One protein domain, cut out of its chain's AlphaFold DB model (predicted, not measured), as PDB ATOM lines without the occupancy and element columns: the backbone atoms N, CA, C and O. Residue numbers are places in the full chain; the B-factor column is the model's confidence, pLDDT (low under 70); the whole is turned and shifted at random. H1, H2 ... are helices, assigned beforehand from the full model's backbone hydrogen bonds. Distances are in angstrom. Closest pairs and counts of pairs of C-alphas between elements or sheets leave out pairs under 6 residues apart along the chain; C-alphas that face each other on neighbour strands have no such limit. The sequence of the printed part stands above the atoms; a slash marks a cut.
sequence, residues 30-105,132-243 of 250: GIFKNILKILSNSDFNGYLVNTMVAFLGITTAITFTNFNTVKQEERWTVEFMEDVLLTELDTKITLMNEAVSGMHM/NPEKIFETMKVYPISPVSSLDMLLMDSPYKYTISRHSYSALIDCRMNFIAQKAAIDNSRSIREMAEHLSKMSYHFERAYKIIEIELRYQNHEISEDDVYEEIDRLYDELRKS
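This is residues 30 to 105 and 132 to 243 of the 250 residues of an uncharacterized protein of bacterium 1XD8-92 (UniProt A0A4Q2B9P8). Long helices run lengthwise in a thick stack: H3 and H8 lie side by side at the core, H7 lies beside H8, H2 packs on H3 away from H8, and H9 packs on H7 and H8 at the far side from H2. H1 lies beyond H2 and H3, only loosely joined, and the short helices H4, H5 and H6 lie between H3 and H7, H4 at one end of the stack. The printed part has 188 residues, with nine named helices, H1 to H9 in order, and no named strand: all helix. It is compact, with a radius of gyration of the C-alphas of 17.1 A and spans of 51 by 39 by 24 A.

H1, residues 30 to 40, begins at C-alpha 30 (374.281, 460.827, 451.586). H2 is residues 47 to 64, 25.6 A long. H3 is residues 70 to 104, 48.6 A, with a kink of 26 degrees near residue 80. After the cut come H4, residues 133 to 142, H5, 149 to 156, and H6, 160 to 163. H7, residues 166 to 188, measures 33.7 A, and H8, residues 192 to 220, 41.4 A. H9, residues 226 to 242, 24.9 A, ends at C-alpha 242 (340.606, 480.278, 450.183).

H3 is the hub, touching five helices. It touches H8 at a shallow tilt of 23 degrees, opposite ways; the closest C-alphas, of Ile 93 and Ser 203, are 5.3 A apart. H2 and H3 form a hairpin at 11 degrees, closest at the C-alphas of Val 53 and Val 84, 6.8 A. H1 and H2, also a hairpin, only just touch, with 3 pairs of C-alphas within 8 A, the closest Ser 40 and Val 49, 7.2 A. H3 touches H5 at C-alphas 85 and 150, 5.5 A, and H6 at 77 and 160, 5.7 A. H4 touches H3 at C-alphas 133 and 103, 4.9 A. H7, H8 and H9 form an up-and-down bundle, each running against the one before; the closest C-alphas of H7 and H8, Ile 186 and Met 195, are 5.5 A apart, and those of H8 and H9, Ile 215 and Val 229, 6.4 A. H3 and H9 are apart. Every O i to N i+4 pair is within hydrogen-bond range in H1, H2, H4, H5, H7, H8 and H9, and 28 of 31 in H3; H6 is too short for such a pair.

The C-alphas farthest apart, of Thr 69 and Met 105, are 52.9 A apart. Residues 106 to 131 are not printed; C-alphas 105 and 132 are 8.9 A apart across the cut. Of the links printed whole, none is long. Mean pLDDT of the printed part is 71.2, with 87 residues under 70, among them 30 to 73 and 132 to 150.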
ATOM      1  N   GLY A  30     373.887 460.017 452.748       40.06
ATOM      2  CA  GLY A  30     374.281 460.827 451.586       40.06
ATOM      3  C   GLY A  30     374.624 460.023 450.319       40.06
ATOM      4  O   GLY A  30     374.512 460.548 449.212       40.06
ATOM      5  N   ILE A  31     374.996 458.745 450.452       43.81
ATOM      6  CA  ILE A  31     375.201 457.851 449.301       43.81
ATOM      7  C   ILE A  31     373.854 457.502 448.648       43.81
ATOM      8  O   ILE A  31     373.751 457.508 447.422       43.81
ATOM      9  N   PHE A  32     372.809 457.269 449.447       47.88
ATOM     10  CA  PHE A  32     371.464 456.966 448.956       47.88
ATOM     11  C   PHE A  32     370.834 458.166 448.249       47.88
ATOM     12  O   PHE A  32     370.311 457.999 447.149       47.88
ATOM     13  N   LYS A  33     370.985 459.379 448.798       42.41
ATOM     14  CA  LYS A  33     370.529 460.629 448.163       42.41
ATOM     15  C   LYS A  33     371.121 460.825 446.764       42.41
ATOM     16  O   LYS A  33     370.403 461.153 445.825       42.41
ATOM     17  N   ASN A  34     372.421 460.575 446.600       44.66
ATOM     18  CA  ASN A  34     373.082 460.692 445.299       44.66
ATOM     19  C   ASN A  34     372.619 459.615 444.309       44.66
ATOM     20  O   ASN A  34     372.428 459.922 443.136       44.66
ATOM     21  N   ILE A  35     372.401 458.379 444.762       48.69
ATOM     22  CA  ILE A  35     371.883 457.296 443.912       48.69
ATOM     23  C   ILE A  35     370.445 457.597 443.462       48.69
ATOM     24  O   ILE A  35     370.148 457.469 442.278       48.69
ATOM     25  N   LEU A  36     369.579 458.055 444.373       43.38
ATOM     26  CA  LEU A  36     368.204 458.463 444.060       43.38
ATOM     27  C   LEU A  36     368.181 459.629 443.065       43.38
ATOM     28  O   LEU A  36     367.461 459.567 442.073       43.38
ATOM     29  N   LYS A  37     369.041 460.636 443.260       43.00
ATOM     30  CA  LYS A  37     369.160 461.793 442.361       43.00
ATOM     31  C   LYS A  37     369.657 461.415 440.961       43.00
ATOM     32  O   LYS A  37     369.152 461.926 439.970       43.00
ATOM     33  N   ILE A  38     370.621 460.495 440.861       42.91
ATOM     34  CA  ILE A  38     371.127 459.991 439.571       42.91
ATOM     35  C   ILE A  38     370.044 459.204 438.821       42.91
ATOM     36  O   ILE A  38     369.962 459.288 437.599       42.91
ATOM     37  N   LEU A  39     369.210 458.449 439.538       38.94
ATOM     38  CA  LEU A  39     368.167 457.613 438.940       38.94
ATOM     39  C   LEU A  39     366.902 458.398 438.576       38.94
ATOM     40  O   LEU A  39     366.262 458.057 437.584       38.94
ATOM     41  N   SER A  40     366.595 459.468 439.316       37.91
ATOM     42  CA  SER A  40     365.550 460.444 438.973       37.91
ATOM     43  C   SER A  40     365.814 461.154 437.641       37.91
ATOM     44  O   SER A  40     364.872 461.572 436.984       37.91
ATOM     45  N   ASN A  41     367.080 461.270 437.230       39.62
ATOM     46  CA  ASN A  41     367.497 461.980 436.017       39.62
ATOM     47  C   ASN A  41     367.530 461.103 434.750       39.62
ATOM     48  O   ASN A  41     368.107 461.512 433.745       39.62
ATOM     49  N   SER A  42     366.988 459.882 434.779       37.28
ATOM     50  CA  SER A  42     366.942 459.014 433.595       37.28
ATOM     51  C   SER A  42     365.503 458.739 433.174       37.28
ATOM     52  O   SER A  42     364.665 458.473 434.033       37.28
ATOM     53  N   ASP A  43     365.255 458.656 431.861       38.00
ATOM     54  CA  ASP A  43     363.981 458.243 431.228       38.00
ATOM     55  C   ASP A  43     363.443 456.879 431.712       38.00
ATOM     56  O   ASP A  43     362.362 456.416 431.328       38.00
ATOM     57  N   PHE A  44     364.195 456.197 432.577       42.78
ATOM     58  CA  PHE A  44     363.834 454.977 433.277       42.78
ATOM     59  C   PHE A  44     362.874 455.244 434.455       42.78
ATOM     60  O   PHE A  44     363.116 454.857 435.595       42.78
ATOM     61  N   ASN A  45     361.760 455.885 434.092       46.25
ATOM     62  CA  ASN A  45     360.394 455.872 434.615       46.25
ATOM     63  C   ASN A  45     360.157 455.430 436.068       46.25
ATOM     64  O   ASN A  45     360.535 454.335 436.495       46.25
ATOM     65  N   GLY A  46     359.337 456.227 436.766       40.19
ATOM     66  CA  GLY A  46     358.960 456.146 438.185       40.19
ATOM     67  C   GLY A  46     358.490 454.795 438.749       40.19
ATOM     68  O   GLY A  46     358.327 454.678 439.960       40.19
ATOM     69  N   TYR A  47     358.347 453.742 437.937       39.50
ATOM     70  CA  TYR A  47     358.298 452.353 438.405       39.50
ATOM     71  C   TYR A  47     359.572 451.951 439.158       39.50
ATOM     72  O   TYR A  47     359.491 451.314 440.208       39.50
ATOM     73  N   LEU A  48     360.748 452.323 438.644       42.94
ATOM     74  CA  LEU A  48     362.028 451.962 439.255       42.94
ATOM     75  C   LEU A  48     362.247 452.760 440.548       42.94
ATOM     76  O   LEU A  48     362.651 452.181 441.553       42.94
ATOM     77  N   VAL A  49     361.837 454.032 440.555       46.81
ATOM     78  CA  VAL A  49     361.825 454.894 441.747       46.81
ATOM     79  C   VAL A  49     360.844 454.377 442.805       46.81
ATOM     80  O   VAL A  49     361.281 454.097 443.913       46.81
ATOM     81  N   ASN A  50     359.564 454.134 442.480       45.00
ATOM     82  CA  ASN A  50     358.595 453.556 443.432       45.00
ATOM     83  C   ASN A  50     359.073 452.206 443.986       45.00
ATOM     84  O   ASN A  50     358.934 451.941 445.175       45.00
ATOM     85  N   THR A  51     359.652 451.351 443.139       47.59
ATOM     86  CA  THR A  51     360.171 450.043 443.561       47.59
ATOM     87  C   THR A  51     361.346 450.214 444.523       47.59
ATOM     88  O   THR A  51     361.376 449.580 445.573       47.59
ATOM     89  N   MET A  52     362.298 451.097 444.214       50.06
ATOM     90  CA  MET A  52     363.447 451.367 445.081       50.06
ATOM     91  C   MET A  52     363.052 452.037 446.394       50.06
ATOM     92  O   MET A  52     363.563 451.635 447.434       50.06
ATOM     93  N   VAL A  53     362.123 452.991 446.364       49.97
ATOM     94  CA  VAL A  53     361.581 453.650 447.560       49.97
ATOM     95  C   VAL A  53     360.841 452.644 448.441       49.97
ATOM     96  O   VAL A  53     361.097 452.588 449.640       49.97
ATOM     97  N   ALA A  54     360.008 451.776 447.860       49.81
ATOM     98  CA  ALA A  54     359.339 450.709 448.601       49.81
ATOM     99  C   ALA A  54     360.346 449.731 449.234       49.81
ATOM    100  O   ALA A  54     360.206 449.364 450.400       49.81
ATOM    101  N   PHE A  55     361.396 449.337 448.506       51.47
ATOM    102  CA  PHE A  55     362.448 448.470 449.048       51.47
ATOM    103  C   PHE A  55     363.290 449.154 450.129       51.47
ATOM    104  O   PHE A  55     363.633 448.502 451.117       51.47
ATOM    105  N   LEU A  56     363.603 450.443 449.977       52.53
ATOM    106  CA  LEU A  56     364.279 451.244 450.998       52.53
ATOM    107  C   LEU A  56     363.421 451.321 452.257       52.53
ATOM    108  O   LEU A  56     363.892 450.930 453.317       52.53
ATOM    109  N   GLY A  57     362.145 451.687 452.131       47.94
ATOM    110  CA  GLY A  57     361.206 451.740 453.249       47.94
ATOM    111  C   GLY A  57     361.081 450.407 453.997       47.94
ATOM    112  O   GLY A  57     361.223 450.375 455.219       47.94
ATOM    113  N   ILE A  58     360.936 449.286 453.276       47.94
ATOM    114  CA  ILE A  58     360.895 447.937 453.873       47.94
ATOM    115  C   ILE A  58     362.216 447.600 454.582       47.94
ATOM    116  O   ILE A  58     362.207 447.049 455.682       47.94
ATOM    117  N   THR A  59     363.362 447.923 453.976       46.78
ATOM    118  CA  THR A  59     364.684 447.628 454.558       46.78
ATOM    119  C   THR A  59     364.911 448.432 455.836       46.78
ATOM    120  O   THR A  59     365.384 447.891 456.839       46.78
ATOM    121  N   THR A  60     364.519 449.702 455.830       48.47
ATOM    122  CA  THR A  60     364.601 450.587 456.989       48.47
ATOM    123  C   THR A  60     363.665 450.104 458.107       48.47
ATOM    124  O   THR A  60     364.116 449.920 459.237       48.47
ATOM    125  N   ALA A  61     362.417 449.737 457.787       44.81
ATOM    126  CA  ALA A  61     361.464 449.172 458.748       44.81
ATOM    127  C   ALA A  61     361.966 447.864 459.399       44.81
ATOM    128  O   ALA A  61     361.895 447.705 460.620       44.81
ATOM    129  N   ILE A  62     362.555 446.948 458.616       43.31
ATOM    130  CA  ILE A  62     363.174 445.708 459.133       43.31
ATOM    131  C   ILE A  62     364.361 446.022 460.056       43.31
ATOM    132  O   ILE A  62     364.572 445.347 461.072       43.31
ATOM    133  N   THR A  63     365.140 447.051 459.724       43.84
ATOM    134  CA  THR A  63     366.266 447.491 460.555       43.84
ATOM    135  C   THR A  63     365.762 448.030 461.898       43.84
ATOM    136  O   THR A  63     366.337 447.696 462.931       43.84
ATOM    137  N   PHE A  64     364.630 448.741 461.919       43.03
ATOM    138  CA  PHE A  64     364.036 449.315 463.133       43.03
ATOM    139  C   PHE A  64     363.419 448.301 464.084       43.03
ATOM    140  O   PHE A  64     363.591 448.435 465.292       43.03
ATOM    141  N   THR A  65     362.836 447.210 463.584       44.44
ATOM    142  CA  THR A  65     362.339 446.130 464.461       44.44
ATOM    143  C   THR A  65     363.406 445.481 465.359       44.44
ATOM    144  O   THR A  65     363.053 444.744 466.278       44.44
ATOM    145  N   ASN A  66     364.700 445.736 465.130       40.00
ATOM    146  CA  ASN A  66     365.799 445.123 465.881       40.00
ATOM    147  C   ASN A  66     366.480 446.043 466.916       40.00
ATOM    148  O   ASN A  66     367.427 445.593 467.567       40.00
ATOM    149  N   PHE A  67     366.029 447.288 467.111       43.91
ATOM    150  CA  PHE A  67     366.667 448.232 468.040       43.91
ATOM    151  C   PHE A  67     365.628 449.012 468.857       43.91
ATOM    152  O   PHE A  67     364.729 449.621 468.303       43.91
ATOM    153  N   ASN A  68     365.765 448.987 470.187       52.06
ATOM    154  CA  ASN A  68     364.701 449.318 471.149       52.06
ATOM    155  C   ASN A  68     365.082 450.514 472.056       52.06
ATOM    156  O   ASN A  68     365.088 450.392 473.284       52.06
ATOM    157  N   THR A  69     365.476 451.666 471.495       60.09
ATOM    158  CA  THR A  69     365.689 452.881 472.314       60.09
ATOM    159  C   THR A  69     364.989 454.103 471.721       60.09
ATOM    160  O   THR A  69     365.204 454.429 470.560       60.09
ATOM    161  N   VAL A  70     364.202 454.816 472.539       64.12
ATOM    162  CA  VAL A  70     363.350 455.955 472.120       64.12
ATOM    163  C   VAL A  70     364.127 457.025 471.339       64.12
ATOM    164  O   VAL A  70     363.725 457.411 470.252       64.12
ATOM    165  N   LYS A  71     365.311 457.431 471.823       65.88
ATOM    166  CA  LYS A  71     366.159 458.428 471.135       65.88
ATOM    167  C   LYS A  71     366.650 457.978 469.758       65.88
ATOM    168  O   LYS A  71     366.978 458.802 468.909       65.88
ATOM    169  N   GLN A  72     366.796 456.672 469.565       66.19
ATOM    170  CA  GLN A  72     367.226 456.104 468.296       66.19
ATOM    171  C   GLN A  72     366.045 456.023 467.327       66.19
ATOM    172  O   GLN A  72     366.219 456.345 466.159       66.19
ATOM    173  N   GLU A  73     364.849 455.693 467.820       68.69
ATOM    174  CA  GLU A  73     363.598 455.721 467.050       68.69
ATOM    175  C   GLU A  73     363.241 457.138 466.569       68.69
ATOM    176  O   GLU A  73     362.885 457.308 465.406       68.69
ATOM    177  N   GLU A  74     363.402 458.161 467.416       71.25
ATOM    178  CA  GLU A  74     363.220 459.578 467.049       71.25
ATOM    179  C   GLU A  74     364.180 459.992 465.927       71.25
ATOM    180  O   GLU A  74     363.751 460.424 464.858       71.25
ATOM    181  N   ARG A  75     365.489 459.768 466.118       73.06
ATOM    182  CA  ARG A  75     366.514 460.080 465.110       73.06
ATOM    183  C   ARG A  75     366.233 459.402 463.769       73.06
ATOM    184  O   ARG A  75     366.423 459.985 462.710       73.06
ATOM    185  N   TRP A  76     365.800 458.157 463.817       69.81
ATOM    186  CA  TRP A  76     365.483 457.378 462.634       69.81
ATOM    187  C   TRP A  76     364.187 457.780 461.951       69.81
ATOM    188  O   TRP A  76     364.085 457.662 460.733       69.81
ATOM    189  N   THR A  77     363.219 458.281 462.713       75.25
ATOM    190  CA  THR A  77     362.017 458.899 462.151       75.25
ATOM    191  C   THR A  77     362.401 460.145 461.360       75.25
ATOM    192  O   THR A  77     361.944 460.295 460.232       75.25
ATOM    193  N   VAL A  78     363.295 460.983 461.898       78.25
ATOM    194  CA  VAL A  78     363.844 462.147 461.182       78.25
ATOM    195  C   VAL A  78     364.541 461.716 459.892       78.25
ATOM    196  O   VAL A  78     364.150 462.165 458.820       78.25
ATOM    197  N   GLU A  79     365.493 460.779 459.967       70.56
ATOM    198  CA  GLU A  79     366.223 460.286 458.785       70.56
ATOM    199  C   GLU A  79     365.270 459.673 457.732       70.56
ATOM    200  O   GLU A  79     365.427 459.896 456.532       70.56
ATOM    201  N   PHE A  80     364.231 458.944 458.154       73.50
ATOM    202  CA  PHE A  80     363.214 458.400 457.250       73.50
ATOM    203  C   PHE A  80     362.379 459.498 456.576       73.50
ATOM    204  O   PHE A  80     362.133 459.432 455.367       73.50
ATOM    205  N   MET A  81     361.942 460.499 457.343       78.06
ATOM    206  CA  MET A  81     361.166 461.618 456.816       78.06
ATOM    207  C   MET A  81     361.982 462.435 455.805       78.06
ATOM    208  O   MET A  81     361.480 462.708 454.717       78.06
ATOM    209  N   GLU A  82     363.241 462.754 456.121       74.44
ATOM    210  CA  GLU A  82     364.127 463.550 455.260       74.44
ATOM    211  C   GLU A  82     364.521 462.822 453.971       74.44
ATOM    212  O   GLU A  82     364.390 463.373 452.879       74.44
ATOM    213  N   ASP A  83     365.019 461.589 454.080       62.47
ATOM    214  CA  ASP A  83     365.667 460.934 452.943       62.47
ATOM    215  C   ASP A  83     364.696 460.106 452.098       62.47
ATOM    216  O   ASP A  83     364.878 459.996 450.881       62.47
ATOM    217  N   VAL A  84     363.666 459.517 452.715       65.19
ATOM    218  CA  VAL A  84     362.731 458.617 452.024       65.19
ATOM    219  C   VAL A  84     361.437 459.341 451.684       65.19
ATOM    220  O   VAL A  84     361.071 459.400 450.510       65.19
ATOM    221  N   LEU A  85     360.753 459.898 452.686       72.88
ATOM    222  CA  LEU A  85     359.409 460.442 452.497       72.88
ATOM    223  C   LEU A  85     359.417 461.739 451.683       72.88
ATOM    224  O   LEU A  85     358.699 461.811 450.688       72.88
ATOM    225  N   LEU A  86     360.240 462.732 452.038       73.44
ATOM    226  CA  LEU A  86     360.329 463.973 451.255       73.44
ATOM    227  C   LEU A  86     360.779 463.707 449.814       73.44
ATOM    228  O   LEU A  86     360.196 464.267 448.891       73.44
ATOM    229  N   THR A  87     361.743 462.806 449.600       66.19
ATOM    230  CA  THR A  87     362.176 462.416 448.247       66.19
ATOM    231  C   THR A  87     361.047 461.756 447.451       66.19
ATOM    232  O   THR A  87     360.864 462.058 446.270       66.19
ATOM    233  N   GLU A  88     360.274 460.854 448.071       66.88
ATOM    234  CA  GLU A  88     359.126 460.216 447.418       66.88
ATOM    235  C   GLU A  88     358.047 461.242 447.050       66.88
ATOM    236  O   GLU A  88     357.513 461.193 445.940       66.88
ATOM    237  N   LEU A  89     357.737 462.169 447.960       74.75
ATOM    238  CA  LEU A  89     356.762 463.233 447.735       74.75
ATOM    239  C   LEU A  89     357.212 464.174 446.607       74.75
ATOM    240  O   LEU A  89     356.451 464.366 445.664       74.75
ATOM    241  N   ASP A  90     358.446 464.675 446.644       69.25
ATOM    242  CA  ASP A  90     359.012 465.592 445.637       69.25
ATOM    243  C   ASP A  90     359.053 464.978 444.230       69.25
ATOM    244  O   ASP A  90     358.612 465.578 443.245       69.25
ATOM    245  N   THR A  91     359.477 463.714 444.139       65.62
ATOM    246  CA  THR A  91     359.476 462.976 442.869       65.62
ATOM    247  C   THR A  91     358.054 462.845 442.319       65.62
ATOM    248  O   THR A  91     357.827 462.990 441.119       65.62
ATOM    249  N   LYS A  92     357.066 462.579 443.183       71.94
ATOM    250  CA  LYS A  92     355.666 462.456 442.761       71.94
ATOM    251  C   LYS A  92     355.087 463.799 442.318       71.94
ATOM    252  O   LYS A  92     354.388 463.808 441.311       71.94
ATOM    253  N   ILE A  93     355.409 464.900 442.998       72.81
ATOM    254  CA  ILE A  93     355.010 466.261 442.592       72.81
ATOM    255  C   ILE A  93     355.555 466.564 441.194       72.81
ATOM    256  O   ILE A  93     354.794 466.920 440.296       72.81
ATOM    257  N   THR A  94     356.853 466.336 440.986       66.62
ATOM    258  CA  THR A  94     357.522 466.581 439.700       66.62
ATOM    259  C   THR A  94     356.870 465.781 438.573       66.62
ATOM    260  O   THR A  94     356.431 466.358 437.580       66.62
ATOM    261  N   LEU A  95     356.690 464.469 438.767       66.00
ATOM    262  CA  LEU A  95     356.051 463.598 437.773       66.00
ATOM    263  C   LEU A  95     354.605 464.011 437.464       66.00
ATOM    264  O   LEU A  95     354.165 463.900 436.320       66.00
ATOM    265  N   MET A  96     353.844 464.470 438.464       72.94
ATOM    266  CA  MET A  96     352.483 464.964 438.234       72.94
ATOM    267  C   MET A  96     352.475 466.258 437.437       72.94
ATOM    268  O   MET A  96     351.679 466.378 436.511       72.94
ATOM    269  N   ASN A  97     353.345 467.204 437.773       70.38
ATOM    270  CA  ASN A  97     353.411 468.492 437.092       70.38
ATOM    271  C   ASN A  97     353.842 468.323 435.625       70.38
ATOM    272  O   ASN A  97     353.271 468.958 434.736       70.38
ATOM    273  N   GLU A  98     354.769 467.402 435.352       65.56
ATOM    274  CA  GLU A  98     355.147 467.009 433.990       65.56
ATOM    275  C   GLU A  98     353.982 466.350 433.240       65.56
ATOM    276  O   GLU A  98     353.684 466.719 432.103       65.56
ATOM    277  N   ALA A  99     353.278 465.411 433.881       66.81
ATOM    278  CA  ALA A  99     352.130 464.736 433.280       66.81
ATOM    279  C   ALA A  99     350.990 465.711 432.956       66.81
ATOM    280  O   ALA A  99     350.409 465.639 431.875       66.81
ATOM    281  N   VAL A 100     350.691 466.638 433.871       74.31
ATOM    282  CA  VAL A 100     349.693 467.700 433.691       74.31
ATOM    283  C   VAL A 100     350.091 468.605 432.524       74.31
ATOM    284  O   VAL A 100     349.281 468.829 431.626       74.31
ATOM    285  N   SER A 101     351.348 469.051 432.470       69.00
ATOM    286  CA  SER A 101     351.862 469.887 431.373       69.00
ATOM    287  C   SER A 101     351.765 469.179 430.018       69.00
ATOM    288  O   SER A 101     351.255 469.747 429.054       69.00
ATOM    289  N   GLY A 102     352.158 467.902 429.958       65.38
ATOM    290  CA  GLY A 102     352.073 467.088 428.743       65.38
ATOM    291  C   GLY A 102     350.645 466.724 428.316       65.38
ATOM    292  O   GLY A 102     350.431 466.383 427.157       65.38
ATOM    293  N   MET A 103     349.661 466.799 429.221       69.62
ATOM    294  CA  MET A 103     348.235 466.614 428.910       69.62
ATOM    295  C   MET A 103     347.512 467.913 428.523       69.62
ATOM    296  O   MET A 103     346.438 467.846 427.925       69.62
ATOM    297  N   HIS A 104     348.067 469.082 428.864       66.50
ATOM    298  CA  HIS A 104     347.509 470.392 428.504       66.50
ATOM    299  C   HIS A 104     347.991 470.922 427.148       66.50
ATOM    300  O   HIS A 104     347.372 471.832 426.594       66.50
ATOM    301  N   MET A 105     349.041 470.332 426.579       54.78
ATOM    302  CA  MET A 105     349.461 470.576 425.202       54.78
ATOM    303  C   MET A 105     348.497 469.870 424.230       54.78
ATOM    304  O   MET A 105     348.742 468.724 423.873       54.78
ATOM    305  N   ASN A 132     353.038 462.995 423.911       65.25
ATOM    306  CA  ASN A 132     351.888 462.244 423.394       65.25
ATOM    307  C   ASN A 132     350.827 462.121 424.506       65.25
ATOM    308  O   ASN A 132     350.993 461.264 425.388       65.25
ATOM    309  N   PRO A 133     349.764 462.944 424.507       64.31
ATOM    310  CA  PRO A 133     348.855 463.051 425.645       64.31
ATOM    311  C   PRO A 133     348.074 461.755 425.887       64.31
ATOM    312  O   PRO A 133     347.857 461.372 427.036       64.31
ATOM    313  N   GLU A 134     347.720 461.015 424.832       65.31
ATOM    314  CA  GLU A 134     347.027 459.726 424.934       65.31
ATOM    315  C   GLU A 134     347.893 458.655 425.608       65.31
ATOM    316  O   GLU A 134     347.405 457.863 426.419       65.31
ATOM    317  N   LYS A 135     349.197 458.634 425.314       64.25
ATOM    318  CA  LYS A 135     350.142 457.717 425.962       64.25
ATOM    319  C   LYS A 135     350.300 458.047 427.446       64.25
ATOM    320  O   LYS A 135     350.347 457.123 428.259       64.25
ATOM    321  N   ILE A 136     350.369 459.332 427.807       62.97
ATOM    322  CA  ILE A 136     350.425 459.763 429.214       62.97
ATOM    323  C   ILE A 136     349.106 459.396 429.912       62.97
ATOM    324  O   ILE A 136     349.139 458.828 431.000       62.97
ATOM    325  N   PHE A 137     347.960 459.611 429.264       61.94
ATOM    326  CA  PHE A 137     346.634 459.268 429.783       61.94
ATOM    327  C   PHE A 137     346.494 457.779 430.124       61.94
ATOM    328  O   PHE A 137     346.132 457.428 431.246       61.94
ATOM    329  N   GLU A 138     346.842 456.882 429.200       63.38
ATOM    330  CA  GLU A 138     346.799 455.435 429.459       63.38
ATOM    331  C   GLU A 138     347.833 455.008 430.513       63.38
ATOM    332  O   GLU A 138     347.557 454.153 431.359       63.38
ATOM    333  N   THR A 139     349.011 455.641 430.527       64.62
ATOM    334  CA  THR A 139     350.049 455.366 431.534       64.62
ATOM    335  C   THR A 139     349.574 455.747 432.934       64.62
ATOM    336  O   THR A 139     349.730 454.956 433.862       64.62
ATOM    337  N   MET A 140     348.933 456.906 433.091       64.12
ATOM    338  CA  MET A 140     348.453 457.401 434.383       64.12
ATOM    339  C   MET A 140     347.234 456.638 434.915       64.12
ATOM    340  O   MET A 140     346.969 456.724 436.106       64.12
ATOM    341  N   LYS A 141     346.532 455.828 434.106       62.94
ATOM    342  CA  LYS A 141     345.501 454.883 434.600       62.94
ATOM    343  C   LYS A 141     346.073 453.602 435.193       62.94
ATOM    344  O   LYS A 141     345.484 453.015 436.095       62.94
ATOM    345  N   VAL A 142     347.215 453.149 434.681       56.69
ATOM    346  CA  VAL A 142     347.858 451.895 435.115       56.69
ATOM    347  C   VAL A 142     348.898 452.134 436.205       56.69
ATOM    348  O   VAL A 142     348.986 451.366 437.162       56.69
ATOM    349  N   TYR A 143     349.654 453.224 436.081       53.03
ATOM    350  CA  TYR A 143     350.702 453.659 437.002       53.03
ATOM    351  C   TYR A 143     350.352 454.892 437.832       53.03
ATOM    352  O   TYR A 143     351.280 455.612 438.212       53.03
ATOM    353  N   PRO A 144     349.080 455.212 438.124       49.97
ATOM    354  CA  PRO A 144     348.825 456.355 438.969       49.97
ATOM    355  C   PRO A 144     349.575 456.097 440.255       49.97
ATOM    356  O   PRO A 144     349.508 455.020 440.857       49.97
ATOM    357  N   ILE A 145     350.359 457.109 440.556       53.44
ATOM    358  CA  ILE A 145     351.105 457.346 441.759       53.44
ATOM    359  C   ILE A 145     350.390 456.647 442.918       53.44
ATOM    360  O   ILE A 145     349.401 457.134 443.462       53.44
ATOM    361  N   SER A 146     350.845 455.423 443.209       49.56
ATOM    362  CA  SER A 146     350.316 454.603 444.298       49.56
ATOM    363  C   SER A 146     350.412 455.429 445.580       49.56
ATOM    364  O   SER A 146     351.365 456.224 445.677       49.56
ATOM    365  N   PRO A 147     349.474 455.269 446.542       54.34
ATOM    366  CA  PRO A 147     349.607 455.898 447.847       54.34
ATOM    367  C   PRO A 147     351.033 455.697 448.349       54.34
ATOM    368  O   PRO A 147     351.618 454.618 448.200       54.34
ATOM    369  N   VAL A 148     351.591 456.813 448.806       63.62
ATOM    370  CA  VAL A 148     352.985 456.983 449.199       63.62
ATOM    371  C   VAL A 148     353.319 455.884 450.186       63.62
ATOM    372  O   VAL A 148     352.846 455.907 451.320       63.62
ATOM    373  N   SER A 149     354.062 454.874 449.741       67.56
ATOM    374  CA  SER A 149     354.277 453.691 450.577       67.56
ATOM    375  C   SER A 149     355.082 454.068 451.817       67.56
ATOM    376  O   SER A 149     354.840 453.520 452.888       67.56
ATOM    377  N   SER A 150     355.962 455.070 451.704       67.88
ATOM    378  CA  SER A 150     356.643 455.645 452.864       67.88
ATOM    379  C   SER A 150     355.705 456.402 453.813       67.88
ATOM    380  O   SER A 150     355.921 456.365 455.023       67.88
ATOM    381  N   LEU A 151     354.622 457.018 453.325       81.31
ATOM    382  CA  LEU A 151     353.617 457.649 454.186       81.31
ATOM    383  C   LEU A 151     352.798 456.601 454.942       81.31
ATOM    384  O   LEU A 151     352.530 456.771 456.126       81.31
ATOM    385  N   ASP A 152     352.419 455.506 454.277       78.06
ATOM    386  CA  ASP A 152     351.760 454.381 454.946       78.06
ATOM    387  C   ASP A 152     352.659 453.796 456.045       78.06
ATOM    388  O   ASP A 152     352.183 453.560 457.154       78.06
ATOM    389  N   MET A 153     353.963 453.649 455.786       73.25
ATOM    390  CA  MET A 153     354.937 453.222 456.800       73.25
ATOM    391  C   MET A 153     355.018 454.213 457.970       73.25
ATOM    392  O   MET A 153     354.925 453.794 459.120       73.25
ATOM    393  N   LEU A 154     355.110 455.522 457.705       79.31
ATOM    394  CA  LEU A 154     355.126 456.553 458.753       79.31
ATOM    395  C   LEU A 154     353.871 456.495 459.644       79.31
ATOM    396  O   LEU A 154     353.965 456.631 460.862       79.31
ATOM    397  N   LEU A 155     352.693 456.298 459.045       83.75
ATOM    398  CA  LEU A 155     351.407 456.396 459.744       83.75
ATOM    399  C   LEU A 155     350.941 455.085 460.390       83.75
ATOM    400  O   LEU A 155     350.170 455.114 461.355       83.75
ATOM    401  N   MET A 156     351.348 453.932 459.856       77.38
ATOM    402  CA  MET A 156     350.849 452.623 460.292       77.38
ATOM    403  C   MET A 156     351.889 451.804 461.052       77.38
ATOM    404  O   MET A 156     351.513 451.092 461.999       77.38
ATOM    405  N   ASP A 157     353.172 451.949 460.718       67.94
ATOM    406  CA  ASP A 157     354.233 451.144 461.311       67.94
ATOM    407  C   ASP A 157     354.793 451.786 462.586       67.94
ATOM    408  O   ASP A 157     355.024 452.990 462.705       67.94
ATOM    409  N   SER A 158     355.001 450.937 463.592       55.44
ATOM    410  CA  SER A 158     355.783 451.290 464.777       55.44
ATOM    411  C   SER A 158     357.272 451.257 464.406       55.44
ATOM    412  O   SER A 158     357.667 450.323 463.704       55.44
ATOM    413  N   PRO A 159     358.114 452.184 464.896       63.84
ATOM    414  CA  PRO A 159     357.839 453.202 465.921       63.84
ATOM    415  C   PRO A 159     357.357 454.566 465.392       63.84
ATOM    416  O   PRO A 159     356.892 455.377 466.186       63.84
ATOM    417  N   TYR A 160     357.407 454.810 464.081       68.44
ATOM    418  CA  TYR A 160     357.238 456.140 463.479       68.44
ATOM    419  C   TYR A 160     355.949 456.874 463.857       68.44
ATOM    420  O   TYR A 160     355.943 458.067 464.146       68.44
ATOM    421  N   LYS A 161     354.829 456.153 463.898       75.62
ATOM    422  CA  LYS A 161     353.534 456.771 464.206       75.62
ATOM    423  C   LYS A 161     353.448 457.358 465.618       75.62
ATOM    424  O   LYS A 161     352.536 458.129 465.893       75.62
ATOM    425  N   TYR A 162     354.331 456.932 466.524       76.88
ATOM    426  CA  TYR A 162     354.372 457.394 467.912       76.88
ATOM    427  C   TYR A 162     355.426 458.472 468.151       76.88
ATOM    428  O   TYR A 162     355.454 459.044 469.237       76.88
ATOM    429  N   THR A 163     356.296 458.721 467.174       81.31
ATOM    430  CA  THR A 163     357.357 459.722 467.274       81.31
ATOM    431  C   THR A 163     356.946 461.050 466.653       81.31
ATOM    432  O   THR A 163     357.489 462.067 467.062       81.31
ATOM    433  N   ILE A 164     355.961 461.076 465.747       88.50
ATOM    434  CA  ILE A 164     355.456 462.323 465.155       88.50
ATOM    435  C   ILE A 164     354.368 463.006 465.996       88.50
ATOM    436  O   ILE A 164     353.628 462.349 466.736       88.50
ATOM    437  N   SER A 165     354.230 464.327 465.859       92.12
ATOM    438  CA  SER A 165     353.182 465.089 466.546       92.12
ATOM    439  C   SER A 165     351.772 464.630 466.148       92.12
ATOM    440  O   SER A 165     351.498 464.220 465.014       92.12
ATOM    441  N   ARG A 166     350.818 464.755 467.082       90.94
ATOM    442  CA  ARG A 166     349.408 464.393 466.830       90.94
ATOM    443  C   ARG A 166     348.772 465.232 465.715       90.94
ATOM    444  O   ARG A 166     347.869 464.759 465.027       90.94
ATOM    445  N   HIS A 167     349.230 466.475 465.560       93.25
ATOM    446  CA  HIS A 167     348.717 467.428 464.582       93.25
ATOM    447  C   HIS A 167     349.178 467.048 463.171       93.25
ATOM    448  O   HIS A 167     348.338 466.904 462.280       93.25
ATOM    449  N   SER A 168     350.471 466.751 463.000       93.50
ATOM    450  CA  SER A 168     351.011 466.216 461.746       93.50
ATOM    451  C   SER A 168     350.396 464.866 461.401       93.50
ATOM    452  O   SER A 168     349.957 464.675 460.269       93.50
ATOM    453  N   TYR A 169     350.264 463.954 462.372       91.69
ATOM    454  CA  TYR A 169     349.611 462.659 462.155       91.69
ATOM    455  C   TYR A 169     348.202 462.818 461.564       91.69
ATOM    456  O   TYR A 169     347.882 462.206 460.542       91.69
ATOM    457  N   SER A 170     347.369 463.669 462.172       90.44
ATOM    458  CA  SER A 170     346.004 463.918 461.693       90.44
ATOM    459  C   SER A 170     345.997 464.502 460.279       90.44
ATOM    460  O   SER A 170     345.288 464.000 459.408       90.44
ATOM    461  N   ALA A 171     346.817 465.521 460.019       91.56
ATOM    462  CA  ALA A 171     346.859 466.181 458.718       91.56
ATOM    463  C   ALA A 171     347.378 465.258 457.596       91.56
ATOM    464  O   ALA A 171     346.902 465.312 456.460       91.56
ATOM    465  N   LEU A 172     348.326 464.374 457.910       91.06
ATOM    466  CA  LEU A 172     348.862 463.385 456.975       91.06
ATOM    467  C   LEU A 172     347.853 462.273 456.654       91.06
ATOM    468  O   LEU A 172     347.814 461.803 455.514       91.06
ATOM    469  N   ILE A 173     347.000 461.885 457.610       89.50
ATOM    470  CA  ILE A 173     345.868 460.982 457.348       89.50
ATOM    471  C   ILE A 173     344.902 461.611 456.338       89.50
ATOM    472  O   ILE A 173     344.476 460.932 455.400       89.50
ATOM    473  N   ASP A 174     344.617 462.907 456.455       88.00
ATOM    474  CA  ASP A 174     343.764 463.606 455.492       88.00
ATOM    475  C   ASP A 174     344.393 463.635 454.091       88.00
ATOM    476  O   ASP A 174     343.712 463.367 453.096       88.00
ATOM    477  N   CYS A 175     345.702 463.896 453.972       88.12
ATOM    478  CA  CYS A 175     346.433 463.758 452.702       88.12
ATOM    479  C   CYS A 175     346.305 462.349 452.122       88.12
ATOM    480  O   CYS A 175     345.929 462.190 450.961       88.12
ATOM    481  N   ARG A 176     346.533 461.324 452.946       86.50
ATOM    482  CA  ARG A 176     346.424 459.920 452.546       86.50
ATOM    483  C   ARG A 176     345.037 459.575 451.999       86.50
ATOM    484  O   ARG A 176     344.934 458.920 450.963       86.50
ATOM    485  N   MET A 177     343.970 460.015 452.664       85.75
ATOM    486  CA  MET A 177     342.597 459.778 452.202       85.75
ATOM    487  C   MET A 177     342.320 460.473 450.866       85.75
ATOM    488  O   MET A 177     341.709 459.876 449.977       85.75
ATOM    489  N   ASN A 178     342.834 461.691 450.682       85.94
ATOM    490  CA  ASN A 178     342.731 462.408 449.413       85.94
ATOM    491  C   ASN A 178     343.508 461.715 448.285       85.94
ATOM    492  O   ASN A 178     342.993 461.622 447.173       85.94
ATOM    493  N   PHE A 179     344.691 461.151 448.557       85.12
ATOM    494  CA  PHE A 179     345.429 460.362 447.563       85.12
ATOM    495  C   PHE A 179     344.615 459.170 447.066       85.12
ATOM    496  O   PHE A 179     344.540 458.943 445.860       85.12
ATOM    497  N   ILE A 180     343.964 458.440 447.974       82.75
ATOM    498  CA  ILE A 180     343.104 457.301 447.625       82.75
ATOM    499  C   ILE A 180     341.904 457.763 446.785       82.75
ATOM    500  O   ILE A 180     341.569 457.126 445.786       82.75
ATOM    501  N   ALA A 181     341.273 458.878 447.160       85.06
ATOM    502  CA  ALA A 181     340.132 459.428 446.431       85.06
ATOM    503  C   ALA A 181     340.512 459.889 445.012       85.06
ATOM    504  O   ALA A 181     339.850 459.502 444.048       85.06
ATOM    505  N   GLN A 182     341.597 460.658 444.861       85.56
ATOM    506  CA  GLN A 182     342.053 461.128 443.547       85.56
ATOM    507  C   GLN A 182     342.546 459.976 442.673       85.56
ATOM    508  O   GLN A 182     342.217 459.926 441.493       85.56
ATOM    509  N   LYS A 183     343.242 458.991 443.251       83.06
ATOM    510  CA  LYS A 183     343.608 457.745 442.562       83.06
ATOM    511  C   LYS A 183     342.384 457.065 441.947       83.06
ATOM    512  O   LYS A 183     342.402 456.719 440.769       83.06
ATOM    513  N   ALA A 184     341.314 456.903 442.725       83.81
ATOM    514  CA  ALA A 184     340.077 456.314 442.225       83.81
ATOM    515  C   ALA A 184     339.433 457.171 441.120       83.81
ATOM    516  O   ALA A 184     338.882 456.622 440.168       83.81
ATOM    517  N   ALA A 185     339.506 458.499 441.211       85.31
ATOM    518  CA  ALA A 185     338.995 459.393 440.173       85.31
ATOM    519  C   ALA A 185     339.808 459.305 438.865       85.31
ATOM    520  O   ALA A 185     339.227 459.213 437.783       85.31
ATOM    521  N   ILE A 186     341.142 459.228 438.954       82.38
ATOM    522  CA  ILE A 186     342.048 459.041 437.807       82.38
ATOM    523  C   ILE A 186     341.754 457.716 437.094       82.38
ATOM    524  O   ILE A 186     341.585 457.695 435.873       82.38
ATOM    525  N   ASP A 187     341.599 456.622 437.846       80.88
ATOM    526  CA  ASP A 187     341.284 455.298 437.286       80.88
ATOM    527  C   ASP A 187     339.975 455.296 436.485       80.88
ATOM    528  O   ASP A 187     339.844 454.595 435.479       80.88
ATOM    529  N   ASN A 188     339.001 456.093 436.931       85.75
ATOM    530  CA  ASN A 188     337.678 456.190 436.323       85.75
ATOM    531  C   ASN A 188     337.544 457.339 435.310       85.75
ATOM    532  O   ASN A 188     336.477 457.482 434.703       85.75
ATOM    533  N   SER A 189     338.602 458.127 435.098       85.06
ATOM    534  CA  SER A 189     338.579 459.285 434.205       85.06
ATOM    535  C   SER A 189     338.288 458.867 432.764       85.06
ATOM    536  O   SER A 189     338.896 457.941 432.205       85.06
ATOM    537  N   ARG A 190     337.345 459.567 432.133       86.38
ATOM    538  CA  ARG A 190     336.854 459.267 430.779       86.38
ATOM    539  C   ARG A 190     337.471 460.158 429.710       86.38
ATOM    540  O   ARG A 190     337.282 459.888 428.528       86.38
ATOM    541  N   SER A 191     338.195 461.200 430.110       84.88
ATOM    542  CA  SER A 191     338.848 462.141 429.200       84.88
ATOM    543  C   SER A 191     340.184 462.636 429.748       84.88
ATOM    544  O   SER A 191     340.376 462.675 430.963       84.88
ATOM    545  N   ILE A 192     341.080 463.053 428.849       79.75
ATOM    546  CA  ILE A 192     342.385 463.645 429.194       79.75
ATOM    547  C   ILE A 192     342.202 464.873 430.091       79.75
ATOM    548  O   ILE A 192     342.887 465.000 431.099       79.75
ATOM    549  N   ARG A 193     341.209 465.719 429.792       84.31
ATOM    550  CA  ARG A 193     340.890 466.903 430.602       84.31
ATOM    551  C   ARG A 193     340.502 466.546 432.039       84.31
ATOM    552  O   ARG A 193     341.048 467.116 432.972       84.31
ATOM    553  N   GLU A 194     339.588 465.593 432.212       84.19
ATOM    554  CA  GLU A 194     339.168 465.117 433.540       84.19
ATOM    555  C   GLU A 194     340.355 464.525 434.317       84.19
ATOM    556  O   GLU A 194     340.536 464.807 435.497       84.19
ATOM    557  N   MET A 195     341.220 463.768 433.639       84.25
ATOM    558  CA  MET A 195     342.427 463.229 434.260       84.25
ATOM    559  C   MET A 195     343.408 464.323 434.684       84.25
ATOM    560  O   MET A 195     343.932 464.255 435.792       84.25
ATOM    561  N   ALA A 196     343.642 465.329 433.839       82.94
ATOM    562  CA  ALA A 196     344.523 466.450 434.151       82.94
ATOM    563  C   ALA A 196     344.021 467.239 435.375       82.94
ATOM    564  O   ALA A 196     344.809 467.555 436.265       82.94
ATOM    565  N   GLU A 197     342.705 467.465 435.483       86.06
ATOM    566  CA  GLU A 197     342.085 468.085 436.663       86.06
ATOM    567  C   GLU A 197     342.349 467.268 437.941       86.06
ATOM    568  O   GLU A 197     342.726 467.822 438.977       86.06
ATOM    569  N   HIS A 198     342.192 465.942 437.883       86.69
ATOM    570  CA  HIS A 198     342.453 465.073 439.033       86.69
ATOM    571  C   HIS A 198     343.941 464.957 439.380       86.69
ATOM    572  O   HIS A 198     344.281 464.941 440.563       86.69
ATOM    573  N   LEU A 199     344.831 464.926 438.386       81.06
ATOM    574  CA  LEU A 199     346.282 464.936 438.596       81.06
ATOM    575  C   LEU A 199     346.746 466.242 439.245       81.06
ATOM    576  O   LEU A 199     347.527 466.195 440.191       81.06
ATOM    577  N   SER A 200     346.210 467.389 438.817       84.38
ATOM    578  CA  SER A 200     346.498 468.689 439.433       84.38
ATOM    579  C   SER A 200     346.063 468.729 440.904       84.38
ATOM    580  O   SER A 200     346.857 469.071 441.782       84.38
ATOM    581  N   LYS A 201     344.841 468.265 441.208       86.06
ATOM    582  CA  LYS A 201     344.358 468.136 442.598       86.06
ATOM    583  C   LYS A 201     345.227 467.192 443.421       86.06
ATOM    584  O   LYS A 201     345.507 467.460 444.588       86.06
ATOM    585  N   MET A 202     345.656 466.077 442.835       84.94
ATOM    586  CA  MET A 202     346.529 465.130 443.515       84.94
ATOM    587  C   MET A 202     347.895 465.765 443.819       84.94
ATOM    588  O   MET A 202     348.337 465.656 444.960       84.94
ATOM    589  N   SER A 203     348.494 466.491 442.866       82.75
ATOM    590  CA  SER A 203     349.777 467.202 443.025       82.75
ATOM    591  C   SER A 203     349.731 468.187 444.188       82.75
ATOM    592  O   SER A 203     350.578 468.156 445.079       82.75
ATOM    593  N   TYR A 204     348.643 468.951 444.286       85.62
ATOM    594  CA  TYR A 204     348.410 469.843 445.416       85.62
ATOM    595  C   TYR A 204     348.431 469.106 446.770       85.62
ATOM    596  O   TYR A 204     349.047 469.547 447.743       85.62
ATOM    597  N   HIS A 205     347.760 467.953 446.868       86.31
ATOM    598  CA  HIS A 205     347.770 467.166 448.103       86.31
ATOM    599  C   HIS A 205     349.163 466.605 448.430       86.31
ATOM    600  O   HIS A 205     349.477 466.418 449.608       86.31
ATOM    601  N   PHE A 206     349.991 466.352 447.413       85.81
ATOM    602  CA  PHE A 206     351.382 465.946 447.581       85.81
ATOM    603  C   PHE A 206     352.243 467.077 448.136       85.81
ATOM    604  O   PHE A 206     352.935 466.868 449.131       85.81
ATOM    605  N   GLU A 207     352.135 468.278 447.569       87.25
ATOM    606  CA  GLU A 207     352.800 469.483 448.083       87.25
ATOM    607  C   GLU A 207     352.387 469.780 449.525       87.25
ATOM    608  O   GLU A 207     353.213 470.108 450.375       87.25
ATOM    609  N   ARG A 208     351.101 469.604 449.844       89.19
ATOM    610  CA  ARG A 208     350.614 469.750 451.216       89.19
ATOM    611  C   ARG A 208     351.252 468.736 452.159       89.19
ATOM    612  O   ARG A 208     351.691 469.114 453.240       89.19
ATOM    613  N   ALA A 209     351.294 467.460 451.773       90.44
ATOM    614  CA  ALA A 209     351.959 466.434 452.572       90.44
ATOM    615  C   ALA A 209     353.443 466.768 452.775       90.44
ATOM    616  O   ALA A 209     353.930 466.648 453.893       90.44
ATOM    617  N   TYR A 210     354.125 467.258 451.736       89.75
ATOM    618  CA  TYR A 210     355.520 467.691 451.807       89.75
ATOM    619  C   TYR A 210     355.716 468.780 452.869       89.75
ATOM    620  O   TYR A 210     356.506 468.600 453.792       89.75
ATOM    621  N   LYS A 211     354.914 469.851 452.816       93.50
ATOM    622  CA  LYS A 211     354.968 470.947 453.799       93.50
ATOM    623  C   LYS A 211     354.678 470.483 455.227       93.50
ATOM    624  O   LYS A 211     355.331 470.934 456.160       93.50
ATOM    625  N   ILE A 212     353.724 469.567 455.417       94.69
ATOM    626  CA  ILE A 212     353.442 469.001 456.748       94.69
ATOM    627  C   ILE A 212     354.668 468.246 457.284       94.69
ATOM    628  O   ILE A 212     354.982 468.364 458.466       94.69
ATOM    629  N   ILE A 213     355.384 467.505 456.433       92.25
ATOM    630  CA  ILE A 213     356.618 466.820 456.838       92.25
ATOM    631  C   ILE A 213     357.737 467.813 457.159       92.25
ATOM    632  O   ILE A 213     358.445 467.602 458.138       92.25
ATOM    633  N   GLU A 214     357.879 468.919 456.425       93.75
ATOM    634  CA  GLU A 214     358.841 469.973 456.785       93.75
ATOM    635  C   GLU A 214     358.546 470.598 458.156       93.75
ATOM    636  O   GLU A 214     359.461 470.805 458.954       93.75
ATOM    637  N   ILE A 215     357.270 470.861 458.457       94.88
ATOM    638  CA  ILE A 215     356.841 471.346 459.777       94.88
ATOM    639  C   ILE A 215     357.189 470.313 460.854       94.88
ATOM    640  O   ILE A 215     357.783 470.656 461.878       94.88
ATOM    641  N   GLU A 216     356.870 469.040 460.616       95.06
ATOM    642  CA  GLU A 216     357.176 467.965 461.558       95.06
ATOM    643  C   GLU A 216     358.685 467.826 461.792       95.06
ATOM    644  O   GLU A 216     359.115 467.689 462.932       95.06
ATOM    645  N   LEU A 217     359.508 467.930 460.751       91.50
ATOM    646  CA  LEU A 217     360.966 467.891 460.874       91.50
ATOM    647  C   LEU A 217     361.502 469.037 461.734       91.50
ATOM    648  O   LEU A 217     362.347 468.806 462.599       91.50
ATOM    649  N   ARG A 218     360.977 470.255 461.564       94.62
ATOM    650  CA  ARG A 218     361.321 471.398 462.427       94.62
ATOM    651  C   ARG A 218     360.953 471.129 463.888       94.62
ATOM    652  O   ARG A 218     361.733 471.453 464.783       94.62
ATOM    653  N   TYR A 219     359.806 470.497 464.139       93.38
ATOM    654  CA  TYR A 219     359.400 470.085 465.486       93.38
ATOM    655  C   TYR A 219     360.329 469.013 466.074       93.38
ATOM    656  O   TYR A 219     360.835 469.184 467.183       93.38
ATOM    657  N   GLN A 220     360.646 467.959 465.317       87.75
ATOM    658  CA  GLN A 220     361.580 466.907 465.743       87.75
ATOM    659  C   GLN A 220     362.992 467.458 466.015       87.75
ATOM    660  O   GLN A 220     363.688 467.014 466.932       87.75
ATOM    661  N   ASN A 221     363.400 468.489 465.274       87.81
ATOM    662  CA  ASN A 221     364.658 469.211 465.474       87.81
ATOM    663  C   ASN A 221     364.593 470.274 466.587       87.81
ATOM    664  O   ASN A 221     365.582 470.965 466.827       87.81
ATOM    665  N   HIS A 222     363.478 470.355 467.324       90.12
ATOM    666  CA  HIS A 222     363.252 471.278 468.440       90.12
ATOM    667  C   HIS A 222     363.339 472.764 468.041       90.12
ATOM    668  O   HIS A 222     363.647 473.623 468.872       90.12
ATOM    669  N   GLU A 223     363.077 473.079 466.772       94.62
ATOM    670  CA  GLU A 223     363.071 474.449 466.249       94.62
ATOM    671  C   GLU A 223     361.749 475.165 466.531       94.62
ATOM    672  O   GLU A 223     361.719 476.390 466.659       94.62
ATOM    673  N   ILE A 224     360.665 474.396 466.639       94.81
ATOM    674  CA  ILE A 224     359.313 474.868 466.937       94.81
ATOM    675  C   ILE A 224     358.657 474.000 468.012       94.81
ATOM    676  O   ILE A 224     359.053 472.853 468.229       94.81
ATOM    677  N   SER A 225     357.660 474.550 468.701       93.94
ATOM    678  CA  SER A 225     356.853 473.826 469.685       93.94
ATOM    679  C   SER A 225     355.708 473.042 469.030       93.94
ATOM    680  O   SER A 225     355.368 473.265 467.872       93.94
ATOM    681  N   GLU A 226     355.072 472.133 469.775       91.44
ATOM    682  CA  GLU A 226     353.883 471.415 469.285       91.44
ATOM    683  C   GLU A 226     352.702 472.371 469.001       91.44
ATOM    684  O   GLU A 226     351.924 472.130 468.077       91.44
ATOM    685  N   ASP A 227     352.592 473.480 469.743       94.94
ATOM    686  CA  ASP A 227     351.581 474.513 469.491       94.94
ATOM    687  C   ASP A 227     351.850 475.238 468.160       94.94
ATOM    688  O   ASP A 227     350.922 475.474 467.385       94.94
ATOM    689  N   ASP A 228     353.119 475.510 467.838       96.06
ATOM    690  CA  ASP A 228     353.506 476.083 466.542       96.06
ATOM    691  C   ASP A 228     353.182 475.123 465.385       96.06
ATOM    692  O   ASP A 228     352.726 475.566 464.332       96.06
ATOM    693  N   VAL A 229     353.355 473.805 465.575       94.12
ATOM    694  CA  VAL A 229     352.946 472.795 464.579       94.12
ATOM    695  C   VAL A 229     351.451 472.901 464.291       94.12
ATOM    696  O   VAL A 229     351.046 472.895 463.128       94.12
ATOM    697  N   TYR A 230     350.624 473.008 465.336       94.56
ATOM    698  CA  TYR A 230     349.186 473.189 465.168       94.56
ATOM    699  C   TYR A 230     348.870 474.458 464.373       94.56
ATOM    700  O   TYR A 230     348.112 474.387 463.406       94.56
ATOM    701  N   GLU A 231     349.469 475.595 464.734       95.62
ATOM    702  CA  GLU A 231     349.226 476.861 464.043       95.62
ATOM    703  C   GLU A 231     349.675 476.842 462.579       95.62
ATOM    704  O   GLU A 231     348.965 477.354 461.713       95.62
ATOM    705  N   GLU A 232     350.850 476.288 462.278       95.56
ATOM    706  CA  GLU A 232     351.352 476.224 460.904       95.56
ATOM    707  C   GLU A 232     350.493 475.292 460.038       95.56
ATOM    708  O   GLU A 232     350.156 475.645 458.906       95.56
ATOM    709  N   ILE A 233     350.054 474.151 460.581       93.75
ATOM    710  CA  ILE A 233     349.118 473.260 459.889       93.75
ATOM    711  C   ILE A 233     347.764 473.949 459.680       93.75
ATOM    712  O   ILE A 233     347.231 473.902 458.573       93.75
ATOM    713  N   ASP A 234     347.208 474.621 460.688       91.81
ATOM    714  CA  ASP A 234     345.920 475.317 460.563       91.81
ATOM    715  C   ASP A 234     345.976 476.414 459.485       91.81
ATOM    716  O   ASP A 234     345.087 476.501 458.634       91.81
ATOM    717  N   ARG A 235     347.084 477.167 459.409       91.38
ATOM    718  CA  ARG A 235     347.322 478.143 458.329       91.38
ATOM    719  C   ARG A 235     347.358 477.488 456.948       91.38
ATOM    720  O   ARG A 235     346.736 478.020 456.028       91.38
ATOM    721  N   LEU A 236     348.018 476.334 456.798       88.56
ATOM    722  CA  LEU A 236     348.001 475.573 455.540       88.56
ATOM    723  C   LEU A 236     346.569 475.169 455.142       88.56
ATOM    724  O   LEU A 236     346.216 475.220 453.963       88.56
ATOM    725  N   TYR A 237     345.723 474.802 456.109       82.81
ATOM    726  CA  TYR A 237     344.308 474.483 455.874       82.81
ATOM    727  C   TYR A 237     343.433 475.708 455.573       82.81
ATOM    728  O   TYR A 237     342.451 475.604 454.832       82.81
ATOM    729  N   ASP A 238     343.783 476.877 456.089       83.31
ATOM    730  CA  ASP A 238     343.080 478.117 455.775       83.31
ATOM    731  C   ASP A 238     343.454 478.685 454.400       83.31
ATOM    732  O   ASP A 238     342.605 479.284 453.734       83.31
ATOM    733  N   GLU A 239     344.689 478.486 453.934       75.00
ATOM    734  CA  GLU A 239     345.085 478.782 452.547       75.00
ATOM    735  C   GLU A 239     344.292 477.924 451.555       75.00
ATOM    736  O   GLU A 239     343.718 478.439 450.596       75.00
ATOM    737  N   LEU A 240     344.165 476.638 451.873       64.69
ATOM    738  CA  LEU A 240     343.312 475.660 451.202       64.69
ATOM    739  C   LEU A 240     341.854 476.118 451.069       64.69
ATOM    740  O   LEU A 240     341.277 476.090 449.989       64.69
ATOM    741  N   ARG A 241     341.242 476.581 452.165       63.84
ATOM    742  CA  ARG A 241     339.845 477.051 452.152       63.84
ATOM    743  C   ARG A 241     339.627 478.280 451.270       63.84
ATOM    744  O   ARG A 241     338.502 478.512 450.838       63.84
ATOM    745  N   LYS A 242     340.668 479.081 451.036       62.25
ATOM    746  CA  LYS A 242     340.606 480.278 450.183       62.25
ATOM    747  C   LYS A 242     340.765 479.946 448.699       62.25
ATOM    748  O   LYS A 242     340.281 480.709 447.868       62.25
ATOM    749  N   SER A 243     341.401 478.823 448.363       55.44
ATOM    750  CA  SER A 243     341.377 478.242 447.021       55.44
ATOM    751  C   SER A 243     340.162 477.316 446.896       55.44
ATOM    752  O   SER A 243     340.234 476.153 447.276       55.44
TER     753      SER A 243